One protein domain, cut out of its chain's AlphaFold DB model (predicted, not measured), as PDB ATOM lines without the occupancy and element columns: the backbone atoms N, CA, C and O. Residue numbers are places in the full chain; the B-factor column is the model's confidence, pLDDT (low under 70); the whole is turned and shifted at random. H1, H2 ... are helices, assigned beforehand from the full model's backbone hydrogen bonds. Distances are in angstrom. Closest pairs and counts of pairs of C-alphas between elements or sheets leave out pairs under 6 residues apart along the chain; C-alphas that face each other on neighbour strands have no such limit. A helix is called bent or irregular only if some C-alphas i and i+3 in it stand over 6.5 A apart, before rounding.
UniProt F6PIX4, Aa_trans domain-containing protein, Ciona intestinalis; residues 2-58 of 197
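This is residues 2 to 58 of the 197 residues of the protein "Aa_trans domain-containing protein" of Ciona intestinalis (UniProt F6PIX4). One long helix, H3, makes the length of a rod, and the stretch before it, with the short helices H1 and H2, folds back loosely along one side of its first half. At the far end, residues 53 to 58 after H3 turn back to the same side. The printed part has 57 residues, with three named helices in the order H1, H2, H3 and no named strand; the class is all helix. It is extended, with a radius of gyration of the C-alphas of 15.9 A and spans of 48 by 17 by 15 A.

H1 covers residues 2 to 5 and begins at C-alpha 2 at (217.037, 277.033, 293.920). H2 covers residues 8 to 16, 13.4 A from first to last C-alpha; it is only just irregular, with C-alphas 9 and 12 at 6.6 A. H3 covers residues 23 to 52 and is 43.2 A long, from C-alpha 23 at (230.877, 291.563, 306.915) to C-alpha 52 at (206.929, 282.086, 272.217).

H1 and H3 are near each other, with 6 pairs of C-alphas within 10 A but no pair within 8 A. H1 and H2 are apart, though a tight link of 2 residues joins them. H2 and H3 are close but not clearly touching; their closest C-alphas, those of Tyr 15 and Met 26, are 6.9 A apart. They run opposite ways at a steep tilt of 44 degrees. Of the O i to N i+4 pairs, 3 of 5 in H2 and 25 of 26 in H3 are within hydrogen-bond range, while H1 is too short for such a pair.

The C-alphas farthest apart, those of Lys 20 and Asn 54, are 48.8 A apart. Residues 42 to 47, in H3, and residues 49 to 55, of which 49 to 52 belong to H3, stand free. The printed part has no cut, and no link is long. The mean pLDDT of the printed part is 80.3; residues 2 to 3, 5 to 6 and 8 are under 70.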
ATOM      1  N   PHE A   2     216.005 277.244 292.881       67.62
ATOM      2  CA  PHE A   2     217.037 277.033 293.920       67.62
ATOM      3  C   PHE A   2     218.487 276.868 293.424       67.62
ATOM      4  O   PHE A   2     219.414 277.268 294.124       67.62
ATOM      5  N   PHE A   3     218.704 276.320 292.224       65.38
ATOM      6  CA  PHE A   3     220.042 276.200 291.628       65.38
ATOM      7  C   PHE A   3     220.704 277.567 291.375       65.38
ATOM      8  O   PHE A   3     221.892 277.743 291.622       65.38
ATOM      9  N   SER A   4     219.924 278.567 290.961       71.44
ATOM     10  CA  SER A   4     220.422 279.906 290.630       71.44
ATOM     11  C   SER A   4     220.958 280.688 291.830       71.44
ATOM     12  O   SER A   4     221.750 281.610 291.660       71.44
ATOM     13  N   PHE A   5     220.547 280.321 293.044       66.50
ATOM     14  CA  PHE A   5     221.018 280.945 294.281       66.50
ATOM     15  C   PHE A   5     222.290 280.292 294.838       66.50
ATOM     16  O   PHE A   5     222.799 280.715 295.874       66.50
ATOM     17  N   MET A   6     222.848 279.293 294.148       69.19
ATOM     18  CA  MET A   6     224.084 278.621 294.542       69.19
ATOM     19  C   MET A   6     225.324 279.457 294.185       69.19
ATOM     20  O   MET A   6     226.182 279.053 293.407       69.19
ATOM     21  N   CYS A   7     225.444 280.647 294.766       71.88
ATOM     22  CA  CYS A   7     226.616 281.516 294.610       71.88
ATOM     23  C   CYS A   7     227.653 281.342 295.737       71.88
ATOM     24  O   CYS A   7     228.730 281.939 295.703       71.88
ATOM     25  N   HIS A   8     227.355 280.498 296.728       69.31
ATOM     26  CA  HIS A   8     228.152 280.342 297.947       69.31
ATOM     27  C   HIS A   8     229.597 279.885 297.695       69.31
ATOM     28  O   HIS A   8     230.509 280.377 298.356       69.31
ATOM     29  N   ALA A   9     229.827 278.997 296.718       71.00
ATOM     30  CA  ALA A   9     231.169 278.492 296.403       71.00
ATOM     31  C   ALA A   9     232.115 279.602 295.908       71.00
ATOM     32  O   ALA A   9     233.305 279.598 296.222       71.00
ATOM     33  N   SER A  10     231.568 280.588 295.197       73.31
ATOM     34  CA  SER A  10     232.322 281.717 294.643       73.31
ATOM     35  C   SER A  10     232.417 282.902 295.608       73.31
ATOM     36  O   SER A  10     233.217 283.806 295.395       73.31
ATOM     37  N   MET A  11     231.648 282.907 296.701       74.56
ATOM     38  CA  MET A  11     231.637 284.011 297.666       74.56
ATOM     39  C   MET A  11     232.968 284.149 298.425       74.56
ATOM     40  O   MET A  11     233.417 285.263 298.680       74.56
ATOM     41  N   LEU A  12     233.617 283.031 298.767       71.88
ATOM     42  CA  LEU A  12     234.883 283.009 299.512       71.88
ATOM     43  C   LEU A  12     236.062 283.647 298.753       71.88
ATOM     44  O   LEU A  12     236.733 284.495 299.343       71.88
ATOM     45  N   PRO A  13     236.333 283.311 297.474       75.00
ATOM     46  CA  PRO A  13     237.382 283.994 296.718       75.00
ATOM     47  C   PRO A  13     237.062 285.478 296.486       75.00
ATOM     48  O   PRO A  13     237.950 286.311 296.629       75.00
ATOM     49  N   ILE A  14     235.796 285.835 296.236       79.19
ATOM     50  CA  ILE A  14     235.380 287.246 296.105       79.19
ATOM     51  C   ILE A  14     235.639 288.022 297.406       79.19
ATOM     52  O   ILE A  14     236.043 289.183 297.371       79.19
ATOM     53  N   TYR A  15     235.423 287.389 298.562       73.94
ATOM     54  CA  TYR A  15     235.733 287.993 299.854       73.94
ATOM     55  C   TYR A  15     237.232 288.206 300.061       73.94
ATOM     56  O   TYR A  15     237.630 289.256 300.566       73.94
ATOM     57  N   ALA A  16     238.044 287.215 299.684       76.00
ATOM     58  CA  ALA A  16     239.495 287.257 299.831       76.00
ATOM     59  C   ALA A  16     240.138 288.342 298.952       76.00
ATOM     60  O   ALA A  16     241.096 288.979 299.378       76.00
ATOM     61  N   GLU A  17     239.566 288.602 297.775       81.12
ATOM     62  CA  GLU A  17     240.036 289.633 296.841       81.12
ATOM     63  C   GLU A  17     239.591 291.059 297.239       81.12
ATOM     64  O   GLU A  17     240.014 292.065 296.662       81.12
ATOM     65  N   LEU A  18     238.707 291.194 298.234       82.50
ATOM     66  CA  LEU A  18     238.136 292.482 298.606       82.50
ATOM     67  C   LEU A  18     239.158 293.334 299.375       82.50
ATOM     68  O   LEU A  18     239.541 293.004 300.493       82.50
ATOM     69  N   ARG A  19     239.513 294.511 298.839       75.00
ATOM     70  CA  ARG A  19     240.542 295.430 299.391       75.00
ATOM     71  C   ARG A  19     240.419 295.739 300.896       75.00
ATOM     72  O   ARG A  19     241.412 296.075 301.534       75.00
ATOM     73  N   LYS A  20     239.208 295.694 301.464       80.19
ATOM     74  CA  LYS A  20     238.948 295.812 302.912       80.19
ATOM     75  C   LYS A  20     237.833 294.836 303.311       80.19
ATOM     76  O   LYS A  20     236.663 295.244 303.275       80.19
ATOM     77  N   PRO A  21     238.161 293.586 303.680       73.69
ATOM     78  CA  PRO A  21     237.163 292.568 303.969       73.69
ATOM     79  C   PRO A  21     236.397 292.938 305.244       73.69
ATOM     80  O   PRO A  21     236.956 293.028 306.333       73.69
ATOM     81  N   SER A  22     235.094 293.198 305.119       77.56
ATOM     82  CA  SER A  22     234.202 293.363 306.269       77.56
ATOM     83  C   SER A  22     232.820 292.786 305.977       77.56
ATOM     84  O   SER A  22     232.318 292.879 304.855       77.56
ATOM     85  N   LEU A  23     232.200 292.192 307.001       72.62
ATOM     86  CA  LEU A  23     230.877 291.563 306.915       72.62
ATOM     87  C   LEU A  23     229.796 292.473 306.294       72.62
ATOM     88  O   LEU A  23     229.170 292.047 305.322       72.62
ATOM     89  N   PRO A  24     229.590 293.729 306.751       73.00
ATOM     90  CA  PRO A  24     228.528 294.573 306.195       73.00
ATOM     91  C   PRO A  24     228.793 294.985 304.742       73.00
ATOM     92  O   PRO A  24     227.855 295.182 303.971       73.00
ATOM     93  N   ARG A  25     230.065 295.101 304.332       75.69
ATOM     94  CA  ARG A  25     230.411 295.436 302.944       75.69
ATOM     95  C   ARG A  25     230.163 294.261 302.013       75.69
ATOM     96  O   ARG A  25     229.569 294.464 300.960       75.69
ATOM     97  N   MET A  26     230.542 293.048 302.416       78.75
ATOM     98  CA  MET A  26     230.249 291.860 301.618       78.75
ATOM     99  C   MET A  26     228.738 291.618 301.494       78.75
ATOM    100  O   MET A  26     228.271 291.306 300.405       78.75
ATOM    101  N   GLN A  27     227.960 291.842 302.558       77.56
ATOM    102  CA  GLN A  27     226.495 291.764 302.486       77.56
ATOM    103  C   GLN A  27     225.904 292.774 301.498       77.56
ATOM    104  O   GLN A  27     225.026 292.415 300.720       77.56
ATOM    105  N   LYS A  28     226.409 294.016 301.476       78.50
ATOM    106  CA  LYS A  28     225.977 295.024 300.498       78.50
ATOM    107  C   LYS A  28     226.303 294.600 299.063       78.50
ATOM    108  O   LYS A  28     225.444 294.718 298.198       78.50
ATOM    109  N   VAL A  29     227.515 294.094 298.818       85.25
ATOM    110  CA  VAL A  29     227.922 293.593 297.492       85.25
ATOM    111  C   VAL A  29     227.034 292.424 297.068       85.25
ATOM    112  O   VAL A  29     226.470 292.460 295.980       85.25
ATOM    113  N   ALA A  30     226.825 291.444 297.950       83.56
ATOM    114  CA  ALA A  30     225.963 290.298 297.680       83.56
ATOM    115  C   ALA A  30     224.513 290.716 297.385       83.56
ATOM    116  O   ALA A  30     223.928 290.231 296.421       83.56
ATOM    117  N   ALA A  31     223.947 291.649 298.158       83.12
ATOM    118  CA  ALA A  31     222.592 292.151 297.934       83.12
ATOM    119  C   ALA A  31     222.450 292.845 296.567       83.12
ATOM    120  O   ALA A  31     221.480 292.595 295.855       83.12
ATOM    121  N   ILE A  32     223.433 293.663 296.173       87.12
ATOM    122  CA  ILE A  32     223.448 294.319 294.857       87.12
ATOM    123  C   ILE A  32     223.568 293.278 293.735       87.12
ATOM    124  O   ILE A  32     222.845 293.365 292.744       87.12
ATOM    125  N   SER A  33     224.436 292.273 293.886       87.56
ATOM    126  CA  SER A  33     224.586 291.197 292.899       87.56
ATOM    127  C   SER A  33     223.305 290.379 292.733       87.56
ATOM    128  O   SER A  33     222.896 290.128 291.603       87.56
ATOM    129  N   ILE A  34     222.646 290.002 293.834       85.50
ATOM    130  CA  ILE A  34     221.384 289.248 293.798       85.50
ATOM    131  C   ILE A  34     220.284 290.076 293.130       85.50
ATOM    132  O   ILE A  34     219.577 289.554 292.273       85.50
ATOM    133  N   LEU A  35     220.171 291.367 293.466       87.50
ATOM    134  CA  LEU A  35     219.211 292.266 292.825       87.50
ATOM    135  C   LEU A  35     219.453 292.355 291.312       87.50
ATOM    136  O   LEU A  35     218.507 292.286 290.533       87.50
ATOM    137  N   ASN A  36     220.714 292.463 290.889       89.44
ATOM    138  CA  ASN A  36     221.060 292.529 289.472       89.44
ATOM    139  C   ASN A  36     220.700 291.228 288.731       89.44
ATOM    140  O   ASN A  36     220.053 291.266 287.688       89.44
ATOM    141  N   VAL A  37     221.049 290.065 289.293       88.25
ATOM    142  CA  VAL A  37     220.688 288.761 288.704       88.25
ATOM    143  C   VAL A  37     219.170 288.589 288.630       88.25
ATOM    144  O   VAL A  37     218.665 288.119 287.614       88.25
ATOM    145  N   LEU A  38     218.435 289.020 289.660       87.62
ATOM    146  CA  LEU A  38     216.973 288.981 289.670       87.62
ATOM    147  C   LEU A  38     216.377 289.805 288.522       87.62
ATOM    148  O   LEU A  38     215.502 289.314 287.815       87.62
ATOM    149  N   LEU A  39     216.867 291.030 288.308       92.06
ATOM    150  CA  LEU A  39     216.405 291.890 287.214       92.06
ATOM    151  C   LEU A  39     216.711 291.283 285.840       92.06
ATOM    152  O   LEU A  39     215.842 291.270 284.966       92.06
ATOM    153  N   LEU A  40     217.920 290.743 285.655       91.38
ATOM    154  CA  LEU A  40     218.314 290.076 284.413       91.38
ATOM    155  C   LEU A  40     217.435 288.857 284.121       91.38
ATOM    156  O   LEU A  40     216.962 288.692 282.996       91.38
ATOM    157  N   TYR A  41     217.170 288.028 285.129       89.56
ATOM    158  CA  TYR A  41     216.320 286.851 284.979       89.56
ATOM    159  C   TYR A  41     214.861 287.214 284.743       89.56
ATOM    160  O   TYR A  41     214.236 286.609 283.878       89.56
ATOM    161  N   LEU A  42     214.327 288.220 285.440       90.69
ATOM    162  CA  LEU A  42     212.956 288.681 285.227       90.69
ATOM    163  C   LEU A  42     212.772 289.214 283.802       90.69
ATOM    164  O   LEU A  42     211.805 288.862 283.128       90.69
ATOM    165  N   THR A  43     213.727 290.016 283.327       92.00
ATOM    166  CA  THR A  43     213.688 290.598 281.980       92.00
ATOM    167  C   THR A  43     213.806 289.503 280.919       92.00
ATOM    168  O   THR A  43     212.987 289.437 280.005       92.00
ATOM    169  N   SER A  44     214.772 288.592 281.073       89.50
ATOM    170  CA  SER A  44     214.977 287.472 280.150       89.50
ATOM    171  C   SER A  44     213.783 286.512 280.121       89.50
ATOM    172  O   SER A  44     213.349 286.127 279.037       89.50
ATOM    173  N   ALA A  45     213.207 286.171 281.277       88.44
ATOM    174  CA  ALA A  45     212.039 285.298 281.364       88.44
ATOM    175  C   ALA A  45     210.791 285.946 280.749       88.44
ATOM    176  O   ALA A  45     210.070 285.289 280.004       88.44
ATOM    177  N   THR A  46     210.558 287.236 281.012       90.12
ATOM    178  CA  THR A  46     209.396 287.960 280.471       90.12
ATOM    179  C   THR A  46     209.478 288.073 278.949       90.12
ATOM    180  O   THR A  46     208.512 287.749 278.264       90.12
ATOM    181  N   LEU A  47     210.634 288.469 278.401       89.00
ATOM    182  CA  LEU A  47     210.834 288.570 276.949       89.00
ATOM    183  C   LEU A  47     210.821 287.195 276.265       89.00
ATOM    184  O   LEU A  47     210.222 287.041 275.200       89.00
ATOM    185  N   GLY A  48     211.439 286.190 276.888       85.94
ATOM    186  CA  GLY A  48     211.433 284.815 276.391       85.94
ATOM    187  C   GLY A  48     210.023 284.225 276.337       85.94
ATOM    188  O   GLY A  48     209.645 283.631 275.329       85.94
ATOM    189  N   TYR A  49     209.217 284.449 277.378       86.19
ATOM    190  CA  TYR A  49     207.823 284.010 277.401       86.19
ATOM    191  C   TYR A  49     206.957 284.786 276.405       86.19
ATOM    192  O   TYR A  49     206.186 284.175 275.677       86.19
ATOM    193  N   LEU A  50     207.103 286.111 276.304       85.94
ATOM    194  CA  LEU A  50     206.309 286.916 275.368       85.94
ATOM    195  C   LEU A  50     206.598 286.569 273.894       85.94
ATOM    196  O   LEU A  50     205.712 286.697 273.055       85.94
ATOM    197  N   THR A  51     207.807 286.101 273.572       83.94
ATOM    198  CA  THR A  51     208.183 285.741 272.192       83.94
ATOM    199  C   THR A  51     207.534 284.435 271.717       83.94
ATOM    200  O   THR A  51     207.120 284.341 270.565       83.94
ATOM    201  N   PHE A  52     207.416 283.427 272.589       77.94
ATOM    202  CA  PHE A  52     206.929 282.086 272.217       77.94
ATOM    203  C   PHE A  52     205.589 281.697 272.847       77.94
ATOM    204  O   PHE A  52     205.005 280.672 272.483       77.94
ATOM    205  N   TYR A  53     205.096 282.498 273.794       82.44
ATOM    206  CA  TYR A  53     203.900 282.239 274.587       82.44
ATOM    207  C   TYR A  53     203.886 280.801 275.133       82.44
ATOM    208  O   TYR A  53     204.712 280.428 275.960       82.44
ATOM    209  N   ASN A  54     202.959 279.969 274.656       76.56
ATOM    210  CA  ASN A  54     202.678 278.645 275.201       76.56
ATOM    211  C   ASN A  54     203.538 277.528 274.574       76.56
ATOM    212  O   ASN A  54     203.256 276.352 274.778       76.56
ATOM    213  N   ARG A  55     204.551 277.879 273.769       76.50
ATOM    214  CA  ARG A  55     205.437 276.933 273.063       76.50
ATOM    215  C   ARG A  55     206.899 277.040 273.518       76.50
ATOM    216  O   ARG A  55     207.802 277.011 272.691       76.50
ATOM    217  N   VAL A  56     207.139 277.222 274.817       79.00
ATOM    218  CA  VAL A  56     208.496 277.325 275.387       79.00
ATOM    219  C   VAL A  56     209.006 275.938 275.787       79.00
ATOM    220  O   VAL A  56     208.471 275.324 276.713       79.00
ATOM    221  N   GLU A  57     210.063 275.460 275.127       82.06
ATOM    222  CA  GLU A  57     210.744 274.212 275.499       82.06
ATOM    223  C   GLU A  57     211.594 274.363 276.772       82.06
ATOM    224  O   GLU A  57     211.835 275.463 277.279       82.06
ATOM    225  N   SER A  58     212.099 273.245 277.305       80.50
ATOM    226  CA  SER A  58     213.078 273.259 278.407       80.50
ATOM    227  C   SER A  58     214.346 274.046 278.082       80.50
ATOM    228  O   SER A  58     215.002 274.549 278.996       80.50
TER     229      SER A  58